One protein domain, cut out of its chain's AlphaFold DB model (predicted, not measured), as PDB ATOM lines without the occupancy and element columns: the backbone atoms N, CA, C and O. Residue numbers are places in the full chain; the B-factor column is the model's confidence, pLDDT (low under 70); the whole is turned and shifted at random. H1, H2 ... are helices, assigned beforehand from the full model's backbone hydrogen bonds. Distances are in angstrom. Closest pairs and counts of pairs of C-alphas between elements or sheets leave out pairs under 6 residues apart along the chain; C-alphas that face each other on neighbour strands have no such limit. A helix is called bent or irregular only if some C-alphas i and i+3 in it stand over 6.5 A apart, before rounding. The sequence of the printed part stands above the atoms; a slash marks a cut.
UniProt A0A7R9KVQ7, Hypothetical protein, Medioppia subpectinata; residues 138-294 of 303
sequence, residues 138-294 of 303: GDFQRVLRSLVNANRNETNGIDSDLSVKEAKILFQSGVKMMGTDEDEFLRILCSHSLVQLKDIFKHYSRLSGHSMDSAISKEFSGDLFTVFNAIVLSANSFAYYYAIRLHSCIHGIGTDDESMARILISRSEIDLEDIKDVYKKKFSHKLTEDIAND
ATOM      1  N   GLY A 138     186.448 132.658 120.854       65.81
ATOM      2  CA  GLY A 138     186.727 132.856 122.288       65.81
ATOM      3  C   GLY A 138     185.583 132.406 123.205       65.81
ATOM      4  O   GLY A 138     184.948 131.381 122.939       65.81
ATOM      5  N   ASP A 139     185.309 133.156 124.275       59.31
ATOM      6  CA  ASP A 139     184.340 132.767 125.315       59.31
ATOM      7  C   ASP A 139     182.913 132.600 124.793       59.31
ATOM      8  O   ASP A 139     182.188 131.713 125.243       59.31
ATOM      9  N   PHE A 140     182.529 133.346 123.757       58.62
ATOM     10  CA  PHE A 140     181.235 133.168 123.102       58.62
ATOM     11  C   PHE A 140     181.067 131.767 122.492       58.62
ATOM     12  O   PHE A 140     180.020 131.144 122.660       58.62
ATOM     13  N   GLN A 141     182.106 131.209 121.853       61.16
ATOM     14  CA  GLN A 141     182.052 129.832 121.338       61.16
ATOM     15  C   GLN A 141     181.986 128.807 122.470       61.16
ATOM     16  O   GLN A 141     181.273 127.811 122.349       61.16
ATOM     17  N   ARG A 142     182.721 129.035 123.565       64.06
ATOM     18  CA  ARG A 142     182.705 128.170 124.754       64.06
ATOM     19  C   ARG A 142     181.304 128.118 125.372       64.06
ATOM     20  O   ARG A 142     180.785 127.030 125.618       64.06
ATOM     21  N   VAL A 143     180.657 129.272 125.525       63.56
ATOM     22  CA  VAL A 143     179.291 129.385 126.053       63.56
ATOM     23  C   VAL A 143     178.261 128.783 125.097       63.56
ATOM     24  O   VAL A 143     177.425 127.985 125.524       63.56
ATOM     25  N   LEU A 144     178.330 129.101 123.799       60.00
ATOM     26  CA  LEU A 144     177.423 128.533 122.799       60.00
ATOM     27  C   LEU A 144     177.517 127.008 122.758       60.00
ATOM     28  O   LEU A 144     176.485 126.348 122.749       60.00
ATOM     29  N   ARG A 145     178.724 126.431 122.814       61.34
ATOM     30  CA  ARG A 145     178.898 124.973 122.917       61.34
ATOM     31  C   ARG A 145     178.220 124.413 124.165       61.34
ATOM     32  O   ARG A 145     177.536 123.399 124.072       61.34
ATOM     33  N   SER A 146     178.354 125.083 125.311       62.44
ATOM     34  CA  SER A 146     177.686 124.654 126.544       62.44
ATOM     35  C   SER A 146     176.159 124.674 126.430       62.44
ATOM     36  O   SER A 146     175.511 123.790 126.983       62.44
ATOM     37  N   LEU A 147     175.584 125.662 125.740       59.38
ATOM     38  CA  LEU A 147     174.134 125.790 125.567       59.38
ATOM     39  C   LEU A 147     173.583 124.832 124.498       59.38
ATOM     40  O   LEU A 147     172.539 124.220 124.706       59.38
ATOM     41  N   VAL A 148     174.291 124.674 123.376       58.66
ATOM     42  CA  VAL A 148     173.871 123.854 122.221       58.66
ATOM     43  C   VAL A 148     173.961 122.356 122.505       58.66
ATOM     44  O   VAL A 148     173.203 121.586 121.926       58.66
ATOM     45  N   ASN A 149     174.810 121.926 123.443       54.97
ATOM     46  CA  ASN A 149     174.883 120.522 123.855       54.97
ATOM     47  C   ASN A 149     173.584 119.987 124.503       54.97
ATOM     48  O   ASN A 149     173.555 118.816 124.866       54.97
ATOM     49  N   ALA A 150     172.538 120.814 124.669       52.91
ATOM     50  CA  ALA A 150     171.190 120.431 125.114       52.91
ATOM     51  C   ALA A 150     171.135 119.653 126.448       52.91
ATOM     52  O   ALA A 150     170.155 118.986 126.754       52.91
ATOM     53  N   ASN A 151     172.172 119.779 127.278       62.09
ATOM     54  CA  ASN A 151     172.285 119.102 128.573       62.09
ATOM     55  C   ASN A 151     171.735 119.941 129.738       62.09
ATOM     56  O   ASN A 151     172.042 119.667 130.900       62.09
ATOM     57  N   ARG A 152     170.964 121.000 129.453       69.69
ATOM     58  CA  ARG A 152     170.315 121.783 130.506       69.69
ATOM     59  C   ARG A 152     169.230 120.923 131.142       69.69
ATOM     60  O   ARG A 152     168.424 120.321 130.444       69.69
ATOM     61  N   ASN A 153     169.186 120.898 132.468       68.06
ATOM     62  CA  ASN A 153     168.089 120.251 133.169       68.06
ATOM     63  C   ASN A 153     166.764 120.979 132.853       68.06
ATOM     64  O   ASN A 153     166.659 122.182 133.085       68.06
ATOM     65  N   GLU A 154     165.763 120.263 132.336       66.25
ATOM     66  CA  GLU A 154     164.442 120.808 131.976       66.25
ATOM     67  C   GLU A 154     163.358 120.529 133.030       66.25
ATOM     68  O   GLU A 154     162.183 120.832 132.816       66.25
ATOM     69  N   THR A 155     163.707 119.950 134.185       74.62
ATOM     70  CA  THR A 155     162.702 119.685 135.215       74.62
ATOM     71  C   THR A 155     162.187 120.977 135.848       74.62
ATOM     72  O   THR A 155     162.918 121.938 136.109       74.62
ATOM     73  N   ASN A 156     160.890 120.962 136.160       75.50
ATOM     74  CA  ASN A 156     160.230 122.022 136.921       75.50
ATOM     75  C   ASN A 156     160.388 121.853 138.445       75.50
ATOM     76  O   ASN A 156     159.851 122.650 139.213       75.50
ATOM     77  N   GLY A 157     161.084 120.801 138.890       83.81
ATOM     78  CA  GLY A 157     161.371 120.563 140.300       83.81
ATOM     79  C   GLY A 157     162.459 121.509 140.799       83.81
ATOM     80  O   GLY A 157     163.430 121.762 140.090       83.81
ATOM     81  N   ILE A 158     162.287 122.022 142.016       93.12
ATOM     82  CA  ILE A 158     163.285 122.858 142.686       93.12
ATOM     83  C   ILE A 158     163.944 122.026 143.782       93.12
ATOM     84  O   ILE A 158     163.266 121.543 144.689       93.12
ATOM     85  N   ASP A 159     165.263 121.892 143.711       94.69
ATOM     86  CA  ASP A 159     166.098 121.395 144.799       94.69
ATOM     87  C   ASP A 159     166.591 122.593 145.621       94.69
ATOM     88  O   ASP A 159     167.514 123.314 145.231       94.69
ATOM     89  N   SER A 160     165.928 122.841 146.753       94.62
ATOM     90  CA  SER A 160     166.212 124.003 147.600       94.62
ATOM     91  C   SER A 160     167.574 123.918 148.294       94.62
ATOM     92  O   SER A 160     168.192 124.957 148.535       94.62
ATOM     93  N   ASP A 161     168.058 122.717 148.617       95.94
ATOM     94  CA  ASP A 161     169.360 122.548 149.267       95.94
ATOM     95  C   ASP A 161     170.484 122.833 148.267       95.94
ATOM     96  O   ASP A 161     171.444 123.553 148.576       95.94
ATOM     97  N   LEU A 162     170.315 122.360 147.029       95.75
ATOM     98  CA  LEU A 162     171.179 122.735 145.918       95.75
ATOM     99  C   LEU A 162     171.126 124.245 145.659       95.75
ATOM    100  O   LEU A 162     172.183 124.853 145.491       95.75
ATOM    101  N   SER A 163     169.945 124.879 145.713       97.00
ATOM    102  CA  SER A 163     169.820 126.336 145.551       97.00
ATOM    103  C   SER A 163     170.703 127.108 146.527       97.00
ATOM    104  O   SER A 163     171.412 128.039 146.138       97.00
ATOM    105  N   VAL A 164     170.680 126.715 147.804       97.38
ATOM    106  CA  VAL A 164     171.494 127.340 148.854       97.38
ATOM    107  C   VAL A 164     172.983 127.118 148.597       97.38
ATOM    108  O   VAL A 164     173.782 128.035 148.803       97.38
ATOM    109  N   LYS A 165     173.370 125.911 148.168       97.50
ATOM    110  CA  LYS A 165     174.764 125.572 147.862       97.50
ATOM    111  C   LYS A 165     175.294 126.393 146.683       97.50
ATOM    112  O   LYS A 165     176.319 127.052 146.833       97.50
ATOM    113  N   GLU A 166     174.584 126.405 145.559       96.69
ATOM    114  CA  GLU A 166     175.003 127.116 144.343       96.69
ATOM    115  C   GLU A 166     175.008 128.637 144.546       96.69
ATOM    116  O   GLU A 166     175.924 129.328 144.104       96.69
ATOM    117  N   ALA A 167     174.061 129.176 145.320       95.81
ATOM    118  CA  ALA A 167     174.064 130.591 145.690       95.81
ATOM    119  C   ALA A 167     175.315 130.998 146.489       95.81
ATOM    120  O   ALA A 167     175.846 132.093 146.291       95.81
ATOM    121  N   LYS A 168     175.802 130.127 147.387       94.81
ATOM    122  CA  LYS A 168     177.048 130.361 148.133       94.81
ATOM    123  C   LYS A 168     178.268 130.319 147.221       94.81
ATOM    124  O   LYS A 168     179.153 131.148 147.413       94.81
ATOM    125  N   ILE A 169     178.296 129.397 146.253       93.50
ATOM    126  CA  ILE A 169     179.368 129.305 145.253       93.50
ATOM    127  C   ILE A 169     179.419 130.607 144.452       93.50
ATOM    128  O   ILE A 169     180.417 131.309 144.538       93.50
ATOM    129  N   LEU A 170     178.314 131.029 143.820       92.00
ATOM    130  CA  LEU A 170     178.256 132.295 143.068       92.00
ATOM    131  C   LEU A 170     178.683 133.510 143.905       92.00
ATOM    132  O   LEU A 170     179.365 134.407 143.412       92.00
ATOM    133  N   PHE A 171     178.290 133.564 145.181       89.94
ATOM    134  CA  PHE A 171     178.690 134.653 146.074       89.94
ATOM    135  C   PHE A 171     180.200 134.659 146.346       89.94
ATOM    136  O   PHE A 171     180.829 135.715 146.306       89.94
ATOM    137  N   GLN A 172     180.790 133.493 146.612       88.25
ATOM    138  CA  GLN A 172     182.224 133.361 146.873       88.25
ATOM    139  C   GLN A 172     183.059 133.606 145.608       88.25
ATOM    140  O   GLN A 172     184.065 134.307 145.689       88.25
ATOM    141  N   SER A 173     182.594 133.107 144.463       80.81
ATOM    142  CA  SER A 173     183.218 133.227 143.141       80.81
ATOM    143  C   SER A 173     183.164 134.636 142.538       80.81
ATOM    144  O   SER A 173     183.966 134.939 141.659       80.81
ATOM    145  N   GLY A 174     182.228 135.491 142.976       68.69
ATOM    146  CA  GLY A 174     182.077 136.865 142.472       68.69
ATOM    147  C   GLY A 174     182.538 137.972 143.426       68.69
ATOM    148  O   GLY A 174     183.076 138.970 142.978       68.69
ATOM    149  N   VAL A 175     182.343 137.832 144.744       58.38
ATOM    150  CA  VAL A 175     182.527 138.957 145.695       58.38
ATOM    151  C   VAL A 175     183.852 138.886 146.470       58.38
ATOM    152  O   VAL A 175     184.256 139.867 147.093       58.38
ATOM    153  N   LYS A 176     184.544 137.737 146.484       51.50
ATOM    154  CA  LYS A 176     185.697 137.505 147.380       51.50
ATOM    155  C   LYS A 176     187.055 137.333 146.696       51.50
ATOM    156  O   LYS A 176     188.037 137.108 147.404       51.50
ATOM    157  N   MET A 177     187.146 137.450 145.375       51.28
ATOM    158  CA  MET A 177     188.390 137.225 144.633       51.28
ATOM    159  C   MET A 177     188.814 138.469 143.837       51.28
ATOM    160  O   MET A 177     187.982 139.249 143.389       51.28
ATOM    161  N   MET A 178     190.130 138.676 143.689       49.66
ATOM    162  CA  MET A 178     190.676 139.567 142.657       49.66
ATOM    163  C   MET A 178     190.408 138.897 141.302       49.66
ATOM    164  O   MET A 178     191.176 138.030 140.890       49.66
ATOM    165  N   GLY A 179     189.299 139.267 140.663       57.75
ATOM    166  CA  GLY A 179     188.781 138.623 139.453       57.75
ATOM    167  C   GLY A 179     187.643 137.640 139.745       57.75
ATOM    168  O   GLY A 179     187.519 137.128 140.857       57.75
ATOM    169  N   THR A 180     186.807 137.396 138.740       68.19
ATOM    170  CA  THR A 180     185.612 136.548 138.831       68.19
ATOM    171  C   THR A 180     185.914 135.137 138.329       68.19
ATOM    172  O   THR A 180     186.558 134.973 137.293       68.19
ATOM    173  N   ASP A 181     185.433 134.107 139.031       79.69
ATOM    174  CA  ASP A 181     185.521 132.721 138.547       79.69
ATOM    175  C   ASP A 181     184.432 132.459 137.493       79.69
ATOM    176  O   ASP A 181     183.295 132.085 137.797       79.69
ATOM    177  N   GLU A 182     184.777 132.724 136.234       80.69
ATOM    178  CA  GLU A 182     183.874 132.591 135.091       80.69
ATOM    179  C   GLU A 182     183.391 131.147 134.877       80.69
ATOM    180  O   GLU A 182     182.293 130.947 134.354       80.69
ATOM    181  N   ASP A 183     184.179 130.140 135.280       82.56
ATOM    182  CA  ASP A 183     183.846 128.722 135.110       82.56
ATOM    183  C   ASP A 183     182.683 128.306 136.013       82.56
ATOM    184  O   ASP A 183     181.764 127.618 135.558       82.56
ATOM    185  N   GLU A 184     182.661 128.768 137.265       88.44
ATOM    186  CA  GLU A 184     181.539 128.497 138.170       88.44
ATOM    187  C   GLU A 184     180.257 129.206 137.721       88.44
ATOM    188  O   GLU A 184     179.176 128.604 137.721       88.44
ATOM    189  N   PHE A 185     180.359 130.455 137.251       88.69
ATOM    190  CA  PHE A 185     179.209 131.152 136.664       88.69
ATOM    191  C   PHE A 185     178.684 130.419 135.427       88.69
ATOM    192  O   PHE A 185     177.477 130.186 135.324       88.69
ATOM    193  N   LEU A 186     179.571 129.999 134.520       81.44
ATOM    194  CA  LEU A 186     179.203 129.248 133.324       81.44
ATOM    195  C   LEU A 186     178.515 127.931 133.690       81.44
ATOM    196  O   LEU A 186     177.416 127.658 133.203       81.44
ATOM    197  N   ARG A 187     179.118 127.131 134.580       86.19
ATOM    198  CA  ARG A 187     178.567 125.844 135.018       86.19
ATOM    199  C   ARG A 187     177.156 126.019 135.564       86.19
ATOM    200  O   ARG A 187     176.248 125.312 135.130       86.19
ATOM    201  N   ILE A 188     176.948 126.959 136.481       90.06
ATOM    202  CA  ILE A 188     175.660 127.136 137.160       90.06
ATOM    203  C   ILE A 188     174.615 127.698 136.187       90.06
ATOM    204  O   ILE A 188     173.545 127.107 136.018       90.06
ATOM    205  N   LEU A 189     174.921 128.801 135.496       85.75
ATOM    206  CA  LEU A 189     173.969 129.490 134.616       85.75
ATOM    207  C   LEU A 189     173.596 128.660 133.379       85.75
ATOM    208  O   LEU A 189     172.459 128.744 132.897       85.75
ATOM    209  N   CYS A 190     174.508 127.833 132.866       79.38
ATOM    210  CA  CYS A 190     174.257 127.034 131.668       79.38
ATOM    211  C   CYS A 190     173.659 125.645 131.941       79.38
ATOM    212  O   CYS A 190     173.040 125.099 131.028       79.38
ATOM    213  N   SER A 191     173.775 125.082 133.153       80.50
ATOM    214  CA  SER A 191     173.338 123.694 133.426       80.50
ATOM    215  C   SER A 191     171.974 123.550 134.115       80.50
ATOM    216  O   SER A 191     171.294 122.541 133.917       80.50
ATOM    217  N   HIS A 192     171.533 124.537 134.900       86.06
ATOM    218  CA  HIS A 192     170.287 124.427 135.668       86.06
ATOM    219  C   HIS A 192     169.041 124.880 134.894       86.06
ATOM    220  O   HIS A 192     169.114 125.726 134.002       86.06
ATOM    221  N   SER A 193     167.872 124.355 135.272       85.31
ATOM    222  CA  SER A 193     166.583 124.832 134.758       85.31
ATOM    223  C   SER A 193     166.334 126.286 135.173       85.31
ATOM    224  O   SER A 193     166.867 126.767 136.176       85.31
ATOM    225  N   LEU A 194     165.495 127.011 134.429       86.06
ATOM    226  CA  LEU A 194     165.191 128.410 134.755       86.06
ATOM    227  C   LEU A 194     164.491 128.560 136.112       86.06
ATOM    228  O   LEU A 194     164.743 129.533 136.822       86.06
ATOM    229  N   VAL A 195     163.653 127.594 136.505       88.00
ATOM    230  CA  VAL A 195     162.980 127.620 137.813       88.00
ATOM    231  C   VAL A 195     163.957 127.379 138.965       88.00
ATOM    232  O   VAL A 195     163.858 128.062 139.985       88.00
ATOM    233  N   GLN A 196     164.946 126.500 138.776       93.88
ATOM    234  CA  GLN A 196     166.031 126.279 139.732       93.88
ATOM    235  C   GLN A 196     166.922 127.524 139.840       93.88
ATOM    236  O   GLN A 196     167.209 127.983 140.943       93.88
ATOM    237  N   LEU A 197     167.311 128.124 138.707       94.12
ATOM    238  CA  LEU A 197     168.102 129.362 138.677       94.12
ATOM    239  C   LEU A 197     167.393 130.511 139.390       94.12
ATOM    240  O   LEU A 197     168.007 131.222 140.185       94.12
ATOM    241  N   LYS A 198     166.085 130.666 139.169       94.75
ATOM    242  CA  LYS A 198     165.278 131.672 139.865       94.75
ATOM    243  C   LYS A 198     165.358 131.507 141.381       94.75
ATOM    244  O   LYS A 198     165.397 132.507 142.097       94.75
ATOM    245  N   ASP A 199     165.377 130.274 141.875       96.94
ATOM    246  CA  ASP A 199     165.491 129.996 143.303       96.94
ATOM    247  C   ASP A 199     166.916 130.215 143.842       96.94
ATOM    248  O   ASP A 199     167.093 130.908 144.850       96.94
ATOM    249  N   ILE A 200     167.943 129.778 143.102       97.31
ATOM    250  CA  ILE A 200     169.355 130.101 143.369       97.31
ATOM    251  C   ILE A 200     169.540 131.618 143.517       97.31
ATOM    252  O   ILE A 200     170.134 132.080 144.491       97.31
ATOM    253  N   PHE A 201     168.986 132.426 142.609       96.38
ATOM    254  CA  PHE A 201     169.145 133.884 142.641       96.38
ATOM    255  C   PHE A 201     168.431 134.549 143.822       96.38
ATOM    256  O   PHE A 201     168.918 135.560 144.340       96.38
ATOM    257  N   LYS A 202     167.315 133.982 144.304       96.75
ATOM    258  CA  LYS A 202     166.684 134.437 145.556       96.75
ATOM    259  C   LYS A 202     167.618 134.210 146.738       96.75
ATOM    260  O   LYS A 202     167.786 135.109 147.562       96.75
ATOM    261  N   HIS A 203     168.235 133.031 146.822       97.38
ATOM    262  CA  HIS A 203     169.206 132.725 147.869       97.38
ATOM    263  C   HIS A 203     170.461 133.593 147.758       97.38
ATOM    264  O   HIS A 203     170.895 134.142 148.768       97.38
ATOM    265  N   TYR A 204     170.978 133.804 146.547       95.81
ATOM    266  CA  TYR A 204     172.103 134.705 146.299       95.81
ATOM    267  C   TYR A 204     171.798 136.113 146.812       95.81
ATOM    268  O   TYR A 204     172.572 136.656 147.591       95.81
ATOM    269  N   SER A 205     170.629 136.664 146.464       95.06
ATOM    270  CA  SER A 205     170.245 138.028 146.856       95.06
ATOM    271  C   SER A 205     170.149 138.203 148.373       95.06
ATOM    272  O   SER A 205     170.499 139.255 148.903       95.06
ATOM    273  N   ARG A 206     169.711 137.160 149.094       95.56
ATOM    274  CA  ARG A 206     169.687 137.146 150.566       95.56
ATOM    275  C   ARG A 206     171.088 137.106 151.178       95.56
ATOM    276  O   ARG A 206     171.283 137.669 152.248       95.56
ATOM    277  N   LEU A 207     172.036 136.424 150.532       93.62
ATOM    278  CA  LEU A 207     173.417 136.293 151.007       93.62
ATOM    279  C   LEU A 207     174.256 137.541 150.714       93.62
ATOM    280  O   LEU A 207     175.035 137.962 151.565       93.62
ATOM    281  N   SER A 208     174.115 138.110 149.517       91.12
ATOM    282  CA  SER A 208     174.964 139.197 149.023       91.12
ATOM    283  C   SER A 208     174.418 140.594 149.319       91.12
ATOM    284  O   SER A 208     175.175 141.561 149.273       91.12
ATOM    285  N   GLY A 209     173.111 140.723 149.576       92.50
ATOM    286  CA  GLY A 209     172.424 142.017 149.647       92.50
ATOM    287  C   GLY A 209     172.204 142.684 148.282       92.50
ATOM    288  O   GLY A 209     171.695 143.805 148.219       92.50
ATOM    289  N   HIS A 210     172.559 142.013 147.184       90.25
ATOM    290  CA  HIS A 210     172.443 142.518 145.818       90.25
ATOM    291  C   HIS A 210     171.800 141.481 144.901       90.25
ATOM    292  O   HIS A 210     171.988 140.276 145.056       90.25
ATOM    293  N   SER A 211     171.045 141.944 143.911       92.62
ATOM    294  CA  SER A 211     170.444 141.055 142.926       92.62
ATOM    295  C   SER A 211     171.496 140.459 141.983       92.62
ATOM    296  O   SER A 211     172.565 141.037 141.767       92.62
ATOM    297  N   MET A 212     171.186 139.298 141.400       93.31
ATOM    298  CA  MET A 212     172.087 138.630 140.453       93.31
ATOM    299  C   MET A 212     172.358 139.490 139.208       93.31
ATOM    300  O   MET A 212     173.487 139.538 138.737       93.31
ATOM    301  N   ASP A 213     171.363 140.220 138.698       89.25
ATOM    302  CA  ASP A 213     171.545 141.138 137.564       89.25
ATOM    303  C   ASP A 213     172.541 142.263 137.887       89.25
ATOM    304  O   ASP A 213     173.377 142.611 137.050       89.25
ATOM    305  N   SER A 214     172.515 142.780 139.122       88.88
ATOM    306  CA  SER A 214     173.482 143.778 139.577       88.88
ATOM    307  C   SER A 214     174.889 143.193 139.674       88.88
ATOM    308  O   SER A 214     175.843 143.871 139.301       88.88
ATOM    309  N   ALA A 215     175.022 141.946 140.137       89.25
ATOM    310  CA  ALA A 215     176.306 141.254 140.189       89.25
ATOM    311  C   ALA A 215     176.879 141.028 138.783       89.25
ATOM    312  O   ALA A 215     177.998 141.449 138.509       89.25
ATOM    313  N   ILE A 216     176.086 140.470 137.860       87.75
ATOM    314  CA  ILE A 216     176.525 140.235 136.477       87.75
ATOM    315  C   ILE A 216     176.970 141.532 135.795       87.75
ATOM    316  O   ILE A 216     178.004 141.551 135.137       87.75
ATOM    317  N   SER A 217     176.228 142.624 135.991       84.62
ATOM    318  CA  SER A 217     176.538 143.925 135.377       84.62
ATOM    319  C   SER A 217     177.799 144.597 135.921       84.62
ATOM    320  O   SER A 217     178.331 145.490 135.269       84.62
ATOM    321  N   LYS A 218     178.252 144.223 137.123       85.50
ATOM    322  CA  LYS A 218     179.476 144.761 137.736       85.50
ATOM    323  C   LYS A 218     180.707 143.929 137.394       85.50
ATOM    324  O   LYS A 218     181.769 144.500 137.181       85.50
ATOM    325  N   GLU A 219     180.545 142.610 137.365       83.94
ATOM    326  CA  GLU A 219     181.657 141.660 137.269       83.94
ATOM    327  C   GLU A 219     182.013 141.295 135.821       83.94
ATOM    328  O   GLU A 219     183.171 141.027 135.518       83.94
ATOM    329  N   PHE A 220     181.042 141.312 134.901       81.75
ATOM    330  CA  PHE A 220     181.252 140.858 133.527       81.75
ATOM    331  C   PHE A 220     181.071 141.980 132.509       81.75
ATOM    332  O   PHE A 220     180.278 142.906 132.681       81.75
ATOM    333  N   SER A 221     181.755 141.843 131.374       77.75
ATOM    334  CA  SER A 221     181.551 142.672 130.184       77.75
ATOM    335  C   SER A 221     181.570 141.811 128.913       77.75
ATOM    336  O   SER A 221     181.749 140.593 128.978       77.75
ATOM    337  N   GLY A 222     181.320 142.426 127.754       72.06
ATOM    338  CA  GLY A 222     181.383 141.746 126.457       72.06
ATOM    339  C   GLY A 222     180.422 140.558 126.329       72.06
ATOM    340  O   GLY A 222     179.245 140.633 126.701       72.06
ATOM    341  N   ASP A 223     180.925 139.459 125.771       69.12
ATOM    342  CA  ASP A 223     180.122 138.292 125.397       69.12
ATOM    343  C   ASP A 223     179.602 137.513 126.615       69.12
ATOM    344  O   ASP A 223     178.437 137.109 126.640       69.12
ATOM    345  N   LEU A 224     180.423 137.364 127.661       72.06
ATOM    346  CA  LEU A 224     180.021 136.694 128.903       72.06
ATOM    347  C   LEU A 224     178.917 137.463 129.627       72.06
ATOM    348  O   LEU A 224     177.907 136.868 130.004       72.06
ATOM    349  N   PHE A 225     179.051 138.790 129.738       77.75
ATOM    350  CA  PHE A 225     177.970 139.636 130.252       77.75
ATOM    351  C   PHE A 225     176.688 139.437 129.449       77.75
ATOM    352  O   PHE A 225     175.622 139.238 130.026       77.75
ATOM    353  N   THR A 226     176.792 139.452 128.118       72.56
ATOM    354  CA  THR A 226     175.637 139.327 127.227       72.56
ATOM    355  C   THR A 226     174.872 138.030 127.487       72.56
ATOM    356  O   THR A 226     173.651 138.066 127.670       72.56
ATOM    357  N   VAL A 227     175.567 136.893 127.567       72.56
ATOM    358  CA  VAL A 227     174.902 135.601 127.778       72.56
ATOM    359  C   VAL A 227     174.408 135.437 129.214       72.56
ATOM    360  O   VAL A 227     173.262 135.032 129.423       72.56
ATOM    361  N   PHE A 228     175.222 135.770 130.216       82.12
ATOM    362  CA  PHE A 228     174.815 135.632 131.614       82.12
ATOM    363  C   PHE A 228     173.635 136.535 131.949       82.12
ATOM    364  O   PHE A 228     172.677 136.080 132.572       82.12
ATOM    365  N   ASN A 229     173.638 137.773 131.455       84.62
ATOM    366  CA  ASN A 229     172.505 138.671 131.606       84.62
ATOM    367  C   ASN A 229     171.251 138.099 130.924       84.62
ATOM    368  O   ASN A 229     170.180 138.091 131.527       84.62
ATOM    369  N   ALA A 230     171.367 137.531 129.716       80.06
ATOM    370  CA  ALA A 230     170.230 136.898 129.044       80.06
ATOM    371  C   ALA A 230     169.626 135.743 129.862       80.06
ATOM    372  O   ALA A 230     168.402 135.660 130.002       80.06
ATOM    373  N   ILE A 231     170.463 134.888 130.458       83.12
ATOM    374  CA  ILE A 231     170.020 133.782 131.318       83.12
ATOM    375  C   ILE A 231     169.345 134.316 132.588       83.12
ATOM    376  O   ILE A 231     168.253 133.865 132.938       83.12
ATOM    377  N   VAL A 232     169.959 135.293 133.263       90.56
ATOM    378  CA  VAL A 232     169.432 135.884 134.505       90.56
ATOM    379  C   VAL A 232     168.076 136.547 134.276       90.56
ATOM    380  O   VAL A 232     167.136 136.320 135.042       90.56
ATOM    381  N   LEU A 233     167.939 137.315 133.194       88.12
ATOM    382  CA  LEU A 233     166.673 137.931 132.811       88.12
ATOM    383  C   LEU A 233     165.617 136.872 132.455       88.12
ATOM    384  O   LEU A 233     164.478 136.978 132.910       88.12
ATOM    385  N   SER A 234     165.998 135.824 131.717       85.56
ATOM    386  CA  SER A 234     165.089 134.735 131.324       85.56
ATOM    387  C   SER A 234     164.596 133.914 132.519       85.56
ATOM    388  O   SER A 234     163.444 133.484 132.535       85.56
ATOM    389  N   ALA A 235     165.423 133.745 133.557       88.38
ATOM    390  CA  ALA A 235     165.018 133.102 134.808       88.38
ATOM    391  C   ALA A 235     163.967 133.920 135.583       88.38
ATOM    392  O   ALA A 235     163.196 133.360 136.366       88.38
ATOM    393  N   ASN A 236     163.893 135.240 135.370       88.00
ATOM    394  CA  ASN A 236     162.770 136.036 135.864       88.00
ATOM    395  C   ASN A 236     161.500 135.691 135.073       88.00
ATOM    396  O   ASN A 236     160.534 135.181 135.659       88.00
ATOM    397  N   SER A 237     161.558 135.909 133.758       88.31
ATOM    398  CA  SER A 237     160.676 135.346 132.733       88.31
ATOM    399  C   SER A 237     161.223 135.668 131.336       88.31
ATOM    400  O   SER A 237     161.917 136.671 131.149       88.31
ATOM    401  N   PHE A 238     160.856 134.874 130.326       84.25
ATOM    402  CA  PHE A 238     161.177 135.200 128.931       84.25
ATOM    403  C   PHE A 238     160.586 136.549 128.503       84.25
ATOM    404  O   PHE A 238     161.289 137.352 127.890       84.25
ATOM    405  N   ALA A 239     159.350 136.855 128.915       89.94
ATOM    406  CA  ALA A 239     158.731 138.152 128.655       89.94
ATOM    407  C   ALA A 239     159.548 139.327 129.232       89.94
ATOM    408  O   ALA A 239     159.710 140.356 128.580       89.94
ATOM    409  N   TYR A 240     160.130 139.160 130.428       91.19
ATOM    410  CA  TYR A 240     161.017 140.156 131.034       91.19
ATOM    411  C   TYR A 240     162.313 140.329 130.243       91.19
ATOM    412  O   TYR A 240     162.698 141.461 129.959       91.19
ATOM    413  N   TYR A 241     162.956 139.232 129.835       90.56
ATOM    414  CA  TYR A 241     164.145 139.291 128.983       90.56
ATOM    415  C   TYR A 241     163.892 140.070 127.688       90.56
ATOM    416  O   TYR A 241     164.608 141.035 127.405       90.56
ATOM    417  N   TYR A 242     162.853 139.705 126.934       87.94
ATOM    418  CA  TYR A 242     162.560 140.363 125.663       87.94
ATOM    419  C   TYR A 242     162.126 141.820 125.841       87.94
ATOM    420  O   TYR A 242     162.546 142.659 125.049       87.94
ATOM    421  N   ALA A 243     161.388 142.161 126.904       92.00
ATOM    422  CA  ALA A 243     161.044 143.550 127.202       92.00
ATOM    423  C   ALA A 243     162.294 144.420 127.443       92.00
ATOM    424  O   ALA A 243     162.416 145.496 126.860       92.00
ATOM    425  N   ILE A 244     163.253 143.944 128.251       89.38
ATOM    426  CA  ILE A 244     164.526 144.653 128.481       89.38
ATOM    427  C   ILE A 244     165.334 144.778 127.180       89.38
ATOM    428  O   ILE A 244     165.906 145.838 126.905       89.38
ATOM    429  N   ARG A 245     165.386 143.712 126.370       86.69
ATOM    430  CA  ARG A 245     166.105 143.717 125.087       86.69
ATOM    431  C   ARG A 245     165.500 144.709 124.100       86.69
ATOM    432  O   ARG A 245     166.255 145.500 123.548       86.69
ATOM    433  N   LEU A 246     164.179 144.715 123.928       87.25
ATOM    434  CA  LEU A 246     163.486 145.668 123.058       87.25
ATOM    435  C   LEU A 246     163.742 147.108 123.498       87.25
ATOM    436  O   LEU A 246     164.144 147.924 122.679       87.25
ATOM    437  N   HIS A 247     163.639 147.401 124.797       89.62
ATOM    438  CA  HIS A 247     163.932 148.742 125.308       89.62
ATOM    439  C   HIS A 247     165.368 149.169 124.994       89.62
ATOM    440  O   HIS A 247     165.609 150.319 124.642       89.62
ATOM    441  N   SER A 248     166.322 148.240 125.108       84.50
ATOM    442  CA  SER A 248     167.731 148.496 124.791       84.50
ATOM    443  C   SER A 248     167.970 148.723 123.295       84.50
ATOM    444  O   SER A 248     168.866 149.488 122.955       84.50
ATOM    445  N   CYS A 249     167.196 148.074 122.414       78.50
ATOM    446  CA  CYS A 249     167.278 148.293 120.963       78.50
ATOM    447  C   CYS A 249     166.761 149.684 120.573       78.50
ATOM    448  O   CYS A 249     167.333 150.294 119.679       78.50
ATOM    449  N   ILE A 250     165.716 150.160 121.262       78.44
ATOM    450  CA  ILE A 250     165.041 151.441 121.000       78.44
ATOM    451  C   ILE A 250     165.817 152.623 121.600       78.44
ATOM    452  O   ILE A 250     166.026 153.637 120.959       78.44
ATOM    453  N   HIS A 251     166.265 152.509 122.852       79.56
ATOM    454  CA  HIS A 251     166.863 153.631 123.592       79.56
ATOM    455  C   HIS A 251     168.397 153.571 123.656       79.56
ATOM    456  O   HIS A 251     169.024 154.286 124.443       79.56
ATOM    457  N   GLY A 252     169.012 152.672 122.886       67.94
ATOM    458  CA  GLY A 252     170.461 152.548 122.772       67.94
ATOM    459  C   GLY A 252     171.103 153.721 122.021       67.94
ATOM    460  O   GLY A 252     170.435 154.598 121.479       67.94
ATOM    461  N   ILE A 253     172.441 153.756 121.977       48.50
ATOM    462  CA  ILE A 253     173.152 154.687 121.087       48.50
ATOM    463  C   ILE A 253     172.982 154.185 119.646       48.50
ATOM    464  O   ILE A 253     173.682 153.263 119.225       48.50
ATOM    465  N   GLY A 254     172.070 154.822 118.907       56.53
ATOM    466  CA  GLY A 254     171.580 154.343 117.611       56.53
ATOM    467  C   GLY A 254     170.551 153.220 117.774       56.53
ATOM    468  O   GLY A 254     170.475 152.602 118.833       56.53
ATOM    469  N   THR A 255     169.786 152.942 116.722       55.25
ATOM    470  CA  THR A 255     168.773 151.879 116.737       55.25
ATOM    471  C   THR A 255     169.380 150.553 116.264       55.25
ATOM    472  O   THR A 255     170.054 150.493 115.232       55.25
ATOM    473  N   ASP A 256     169.176 149.477 117.033       67.81
ATOM    474  CA  ASP A 256     169.501 148.098 116.627       67.81
ATOM    475  C   ASP A 256     168.272 147.463 115.955       67.81
ATOM    476  O   ASP A 256     167.613 146.577 116.511       67.81
ATOM    477  N   ASP A 257     167.938 147.984 114.768       65.75
ATOM    478  CA  ASP A 257     166.751 147.603 113.991       65.75
ATOM    479  C   ASP A 257     166.704 146.097 113.702       65.75
ATOM    480  O   ASP A 257     165.641 145.478 113.762       65.75
ATOM    481  N   GLU A 258     167.864 145.477 113.463       62.22
ATOM    482  CA  GLU A 258     167.968 144.048 113.168       62.22
ATOM    483  C   GLU A 258     167.585 143.193 114.387       62.22
ATOM    484  O   GLU A 258     166.772 142.270 114.276       62.22
ATOM    485  N   SER A 259     168.129 143.494 115.574       67.12
ATOM    486  CA  SER A 259     167.753 142.777 116.799       67.12
ATOM    487  C   SER A 259     166.302 143.036 117.191       67.12
ATOM    488  O   SER A 259     165.625 142.115 117.654       67.12
ATOM    489  N   MET A 260     165.816 144.266 117.000       76.12
ATOM    490  CA  MET A 260     164.424 144.620 117.260       76.12
ATOM    491  C   MET A 260     163.483 143.805 116.366       76.12
ATOM    492  O   MET A 260     162.630 143.085 116.888       76.12
ATOM    493  N   ALA A 261     163.682 143.833 115.044       68.94
ATOM    494  CA  ALA A 261     162.885 143.067 114.087       68.94
ATOM    495  C   ALA A 261     162.919 141.563 114.397       68.94
ATOM    496  O   ALA A 261     161.871 140.917 114.453       68.94
ATOM    497  N   ARG A 262     164.102 141.012 114.705       66.62
ATOM    498  CA  ARG A 262     164.275 139.599 115.082       66.62
ATOM    499  C   ARG A 262     163.419 139.209 116.284       66.62
ATOM    500  O   ARG A 262     162.774 138.159 116.270       66.62
ATOM    501  N   ILE A 263     163.405 140.030 117.334       72.81
ATOM    502  CA  ILE A 263     162.604 139.759 118.535       72.81
ATOM    503  C   ILE A 263     161.114 139.843 118.199       72.81
ATOM    504  O   ILE A 263     160.361 138.936 118.537       72.81
ATOM    505  N   LEU A 264     160.687 140.891 117.500       74.88
ATOM    506  CA  LEU A 264     159.275 141.099 117.185       74.88
ATOM    507  C   LEU A 264     158.716 139.972 116.319       74.88
ATOM    508  O   LEU A 264     157.651 139.446 116.627       74.88
ATOM    509  N   ILE A 265     159.462 139.553 115.295       67.31
ATOM    510  CA  ILE A 265     159.078 138.463 114.395       67.31
ATOM    511  C   ILE A 265     159.083 137.120 115.128       67.31
ATOM    512  O   ILE A 265     158.119 136.369 115.039       67.31
ATOM    513  N   SER A 266     160.143 136.803 115.879       66.25
ATOM    514  CA  SER A 266     160.261 135.485 116.524       66.25
ATOM    515  C   SER A 266     159.319 135.287 117.714       66.25
ATOM    516  O   SER A 266     159.079 134.144 118.108       66.25
ATOM    517  N   ARG A 267     158.811 136.373 118.314       78.00
ATOM    518  CA  ARG A 267     157.929 136.330 119.494       78.00
ATOM    519  C   ARG A 267     156.470 136.653 119.198       78.00
ATOM    520  O   ARG A 267     155.636 136.434 120.077       78.00
ATOM    521  N   SER A 268     156.161 137.123 117.988       73.69
ATOM    522  CA  SER A 268     154.822 137.556 117.567       73.69
ATOM    523  C   SER A 268     153.728 136.536 117.887       73.69
ATOM    524  O   SER A 268     152.703 136.886 118.462       73.69
ATOM    525  N   GLU A 269     153.991 135.264 117.591       71.25
ATOM    526  CA  GLU A 269     153.046 134.149 117.726       71.25
ATOM    527  C   GLU A 269     153.226 133.346 119.029       71.25
ATOM    528  O   GLU A 269     152.615 132.291 119.190       71.25
ATOM    529  N   ILE A 270     154.081 133.808 119.951       74.06
ATOM    530  CA  ILE A 270     154.433 133.067 121.174       74.06
ATOM    531  C   ILE A 270     153.969 133.812 122.422       74.06
ATOM    532  O   ILE A 270     153.164 133.286 123.184       74.06
ATOM    533  N   ASP A 271     154.503 135.011 122.655       81.81
ATOM    534  CA  ASP A 271     154.320 135.742 123.914       81.81
ATOM    535  C   ASP A 271     154.484 137.265 123.766       81.81
ATOM    536  O   ASP A 271     154.737 137.961 124.749       81.81
ATOM    537  N   LEU A 272     154.331 137.819 122.555       82.00
ATOM    538  CA  LEU A 272     154.495 139.262 122.328       82.00
ATOM    539  C   LEU A 272     153.525 140.120 123.159       82.00
ATOM    540  O   LEU A 272     153.893 141.220 123.572       82.00
ATOM    541  N   GLU A 273     152.324 139.624 123.465       83.62
ATOM    542  CA  GLU A 273     151.391 140.343 124.344       83.62
ATOM    543  C   GLU A 273     151.887 140.383 125.800       83.62
ATOM    544  O   GLU A 273     151.923 141.455 126.405       83.62
ATOM    545  N   ASP A 274     152.400 139.265 126.322       89.00
ATOM    546  CA  ASP A 274     153.018 139.221 127.654       89.00
ATOM    547  C   ASP A 274     154.257 140.132 127.716       89.00
ATOM    548  O   ASP A 274     154.490 140.827 128.709       89.00
ATOM    549  N   ILE A 275     155.050 140.170 126.637       90.12
ATOM    550  CA  ILE A 275     156.202 141.070 126.501       90.12
ATOM    551  C   ILE A 275     155.750 142.533 126.581       90.12
ATOM    552  O   ILE A 275     156.367 143.312 127.310       90.12
ATOM    553  N   LYS A 276     154.674 142.916 125.880       87.19
ATOM    554  CA  LYS A 276     154.118 144.281 125.910       87.19
ATOM    555  C   LYS A 276     153.657 144.676 127.311       87.19
ATOM    556  O   LYS A 276     153.954 145.789 127.755       87.19
ATOM    557  N   ASP A 277     152.988 143.774 128.022       93.44
ATOM    558  CA  ASP A 277     152.532 144.017 129.393       93.44
ATOM    559  C   ASP A 277     153.704 144.204 130.361       93.44
ATOM    560  O   ASP A 277     153.725 145.150 131.161       93.44
ATOM    561  N   VAL A 278     154.724 143.347 130.263       95.31
ATOM    562  CA  VAL A 278     155.938 143.466 131.078       95.31
ATOM    563  C   VAL A 278     156.706 144.744 130.745       95.31
ATOM    564  O   VAL A 278     157.136 145.441 131.668       95.31
ATOM    565  N   TYR A 279     156.836 145.090 129.463       94.62
ATOM    566  CA  TYR A 279     157.474 146.324 129.006       94.62
ATOM    567  C   TYR A 279     156.782 147.549 129.610       94.62
ATOM    568  O   TYR A 279     157.426 148.359 130.280       94.62
ATOM    569  N   LYS A 280     155.452 147.634 129.473       95.06
ATOM    570  CA  LYS A 280     154.652 148.730 130.027       95.06
ATOM    571  C   LYS A 280     154.808 148.848 131.534       95.06
ATOM    572  O   LYS A 280     154.987 149.946 132.053       95.06
ATOM    573  N   LYS A 281     154.778 147.723 132.247       96.19
ATOM    574  CA  LYS A 281     154.964 147.701 133.700       96.19
ATOM    575  C   LYS A 281     156.367 148.147 134.117       96.19
ATOM    576  O   LYS A 281     156.513 148.784 135.156       96.19
ATOM    577  N   LYS A 282     157.398 147.774 133.354       94.44
ATOM    578  CA  LYS A 282     158.800 148.031 133.703       94.44
ATOM    579  C   LYS A 282     159.237 149.456 133.377       94.44
ATOM    580  O   LYS A 282     159.941 150.053 134.185       94.44
ATOM    581  N   PHE A 283     158.833 149.970 132.221       93.94
ATOM    582  CA  PHE A 283     159.309 151.250 131.698       93.94
ATOM    583  C   PHE A 283     158.286 152.372 131.831       93.94
ATOM    584  O   PHE A 283     158.655 153.527 131.725       93.94
ATOM    585  N   SER A 284     157.022 152.071 132.146       93.00
ATOM    586  CA  SER A 284     155.913 153.044 132.180       93.00
ATOM    587  C   SER A 284     155.560 153.663 130.821       93.00
ATOM    588  O   SER A 284     154.750 154.584 130.762       93.00
ATOM    589  N   HIS A 285     156.096 153.108 129.736       89.81
ATOM    590  CA  HIS A 285     155.811 153.468 128.349       89.81
ATOM    591  C   HIS A 285     155.262 152.258 127.594       89.81
ATOM    592  O   HIS A 285     155.550 151.114 127.952       89.81
ATOM    593  N   LYS A 286     154.450 152.469 126.555       88.75
ATOM    594  CA  LYS A 286     154.014 151.352 125.709       88.75
ATOM    595  C   LYS A 286     155.095 151.043 124.683       88.75
ATOM    596  O   LYS A 286     155.532 151.941 123.976       88.75
ATOM    597  N   LEU A 287     155.423 149.760 124.525       85.56
ATOM    598  CA  LEU A 287     156.361 149.289 123.499       85.56
ATOM    599  C   LEU A 287     156.020 149.838 122.102       85.56
ATOM    600  O   LEU A 287     156.905 150.243 121.360       85.56
ATOM    601  N   THR A 288     154.732 149.875 121.751       80.94
ATOM    602  CA  THR A 288     154.270 150.371 120.448       80.94
ATOM    603  C   THR A 288     154.503 151.871 120.270       80.94
ATOM    604  O   THR A 288     154.852 152.303 119.176       80.94
ATOM    605  N   GLU A 289     154.347 152.659 121.337       83.12
ATOM    606  CA  GLU A 289     154.599 154.105 121.332       83.12
ATOM    607  C   GLU A 289     156.098 154.395 121.239       83.12
ATOM    608  O   GLU A 289     156.500 155.245 120.450       83.12
ATOM    609  N   ASP A 290     156.920 153.669 121.995       84.38
ATOM    610  CA  ASP A 290     158.374 153.846 121.987       84.38
ATOM    611  C   ASP A 290     158.966 153.533 120.613       84.38
ATOM    612  O   ASP A 290     159.744 154.323 120.087       84.38
ATOM    613  N   ILE A 291     158.523 152.448 119.974       76.94
ATOM    614  CA  ILE A 291     158.965 152.109 118.616       76.94
ATOM    615  C   ILE A 291     158.476 153.153 117.617       76.94
ATOM    616  O   ILE A 291     159.259 153.628 116.805       76.94
ATOM    617  N   ALA A 292     157.212 153.575 117.704       70.69
ATOM    618  CA  ALA A 292     156.687 154.615 116.825       70.69
ATOM    619  C   ALA A 292     157.415 155.963 116.971       70.69
ATOM    620  O   ALA A 292     157.452 156.724 116.010       70.69
ATOM    621  N   ASN A 293     157.962 156.276 118.149       73.25
ATOM    622  CA  ASN A 293     158.713 157.508 118.390       73.25
ATOM    623  C   ASN A 293     160.181 157.407 117.964       73.25
ATOM    624  O   ASN A 293     160.754 158.421 117.568       73.25
ATOM    625  N   ASP A 294     160.775 156.217 118.049       68.12
ATOM    626  CA  ASP A 294     162.142 155.963 117.586       68.12
ATOM    627  C   ASP A 294     162.217 155.835 116.053       68.12
ATOM    628  O   ASP A 294     163.188 156.245 115.418       68.12
TER     629      ASP A 294
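AT A GLANCE: This is residues 138 to 294 of the 303 residues of the protein "Hypothetical protein" of Medioppia subpectinata (UniProt A0A7R9KVQ7). Two helical lobes are joined where H6 meets H7: a larger lobe, H1 to H6, in which the longest helix, H2, packs on H3 and H4 while H6 packs on H1, H3, H4 and H5, and a smaller lobe, H7 to H10, in which H8, H9 and H10 pack on H7. H6 and H7 make the one contact between helices of the two lobes. H1 packs on H3 and H6 at the end of a long link from H2. The printed part has 157 residues with ten named helices, H1 to H10 in chain order, and no named strand; the class is all helix. The whole is compact, with a radius of gyration of the C-alphas of 16.5 A and spans of 46 by 33 by 33 A.

IN THESE COORDINATES: The longest helix by residues, H2, takes residues 160 to 175 and is 22.2 A long, from C-alpha 160 at (166.212, 124.003, 147.600) to C-alpha 175 at (182.527, 138.957, 145.695). Before it comes H1, residues 139 to 148. After it come H3, residues 182 to 191, H4, residues 194 to 208 and 20.4 A long, and H5, residues 212 to 219. H6, residues 222 to 236, is 21.6 A long, and H7, residues 238 to 250, is 18.5 A long. Then follow H8, residues 257 to 267, H9, residues 272 to 283, and H10, residues 287 to 294, which ends with C-alpha 294 at (162.142, 155.963, 117.586). No helix is bent or irregular.

HOW THE PARTS SIT: H2 touches H4 with 21 pairs of C-alphas within 8 A, the closest being those of Ser 163 and Ile 200, 4.4 A apart, at a steep tilt of 55 degrees. With its residues 166 to 173 alone H2 touches H3, closest at the C-alphas of Leu 170 and Phe 185, 6.6 A; the two form a helical hairpin, a shallow tilt of 27 degrees, opposite ways. H6 is the hub, touching five helices. It touches H4 about perpendicular, at 77 degrees, closest at the C-alphas of Leu 194 and Ala 235, 4.7 A. H5 and H6 form a helical hairpin at 10 degrees, closest at the C-alphas of Ile 216 and Phe 225, 6.4 A. H1, H3 and H6 are a bundle, three helices side by side; the closest C-alphas of H1 and H3 are those of Leu 147 and Cys 190, 6.2 A. H4 and H5 only just touch, with 3 pairs of C-alphas within 8 A, the closest those of Phe 201 and Met 212, 6.0 A. H6 touches H7 with residues 230 to 234 alone, closest at the C-alphas of Leu 233 and Tyr 241, 4.8 A. H7 touches H9 at the C-alphas of Ala 239 and Ile 275, 4.4 A, and forms a helical hairpin with H8, closest at the C-alphas of Cys 249 and Met 260, 5.9 A. H10 touches H7 at the C-alphas of Ile 250 and Asp 294, 6.4 A. Among the pairs that stay apart are H1 and H2, H6 and H9, and H8 and H10. The packing of the helices is part aligned, part crossed. In each of the ten helices every O i to N i+4 pair is within hydrogen-bond range.

THE WHOLE: The two C-alphas farthest apart are those of Asp 161 and Asn 293, 47.8 A. The printed part has no cut. The link from H1 to H2, 11 residues, is long; those from H2 to H3 and from H7 to H8 are short, and the other links are tight. The mean pLDDT of the printed part is 80.8; 38 residues are under 70, among them residues 138 to 154, 174 to 180 and 252 to 259.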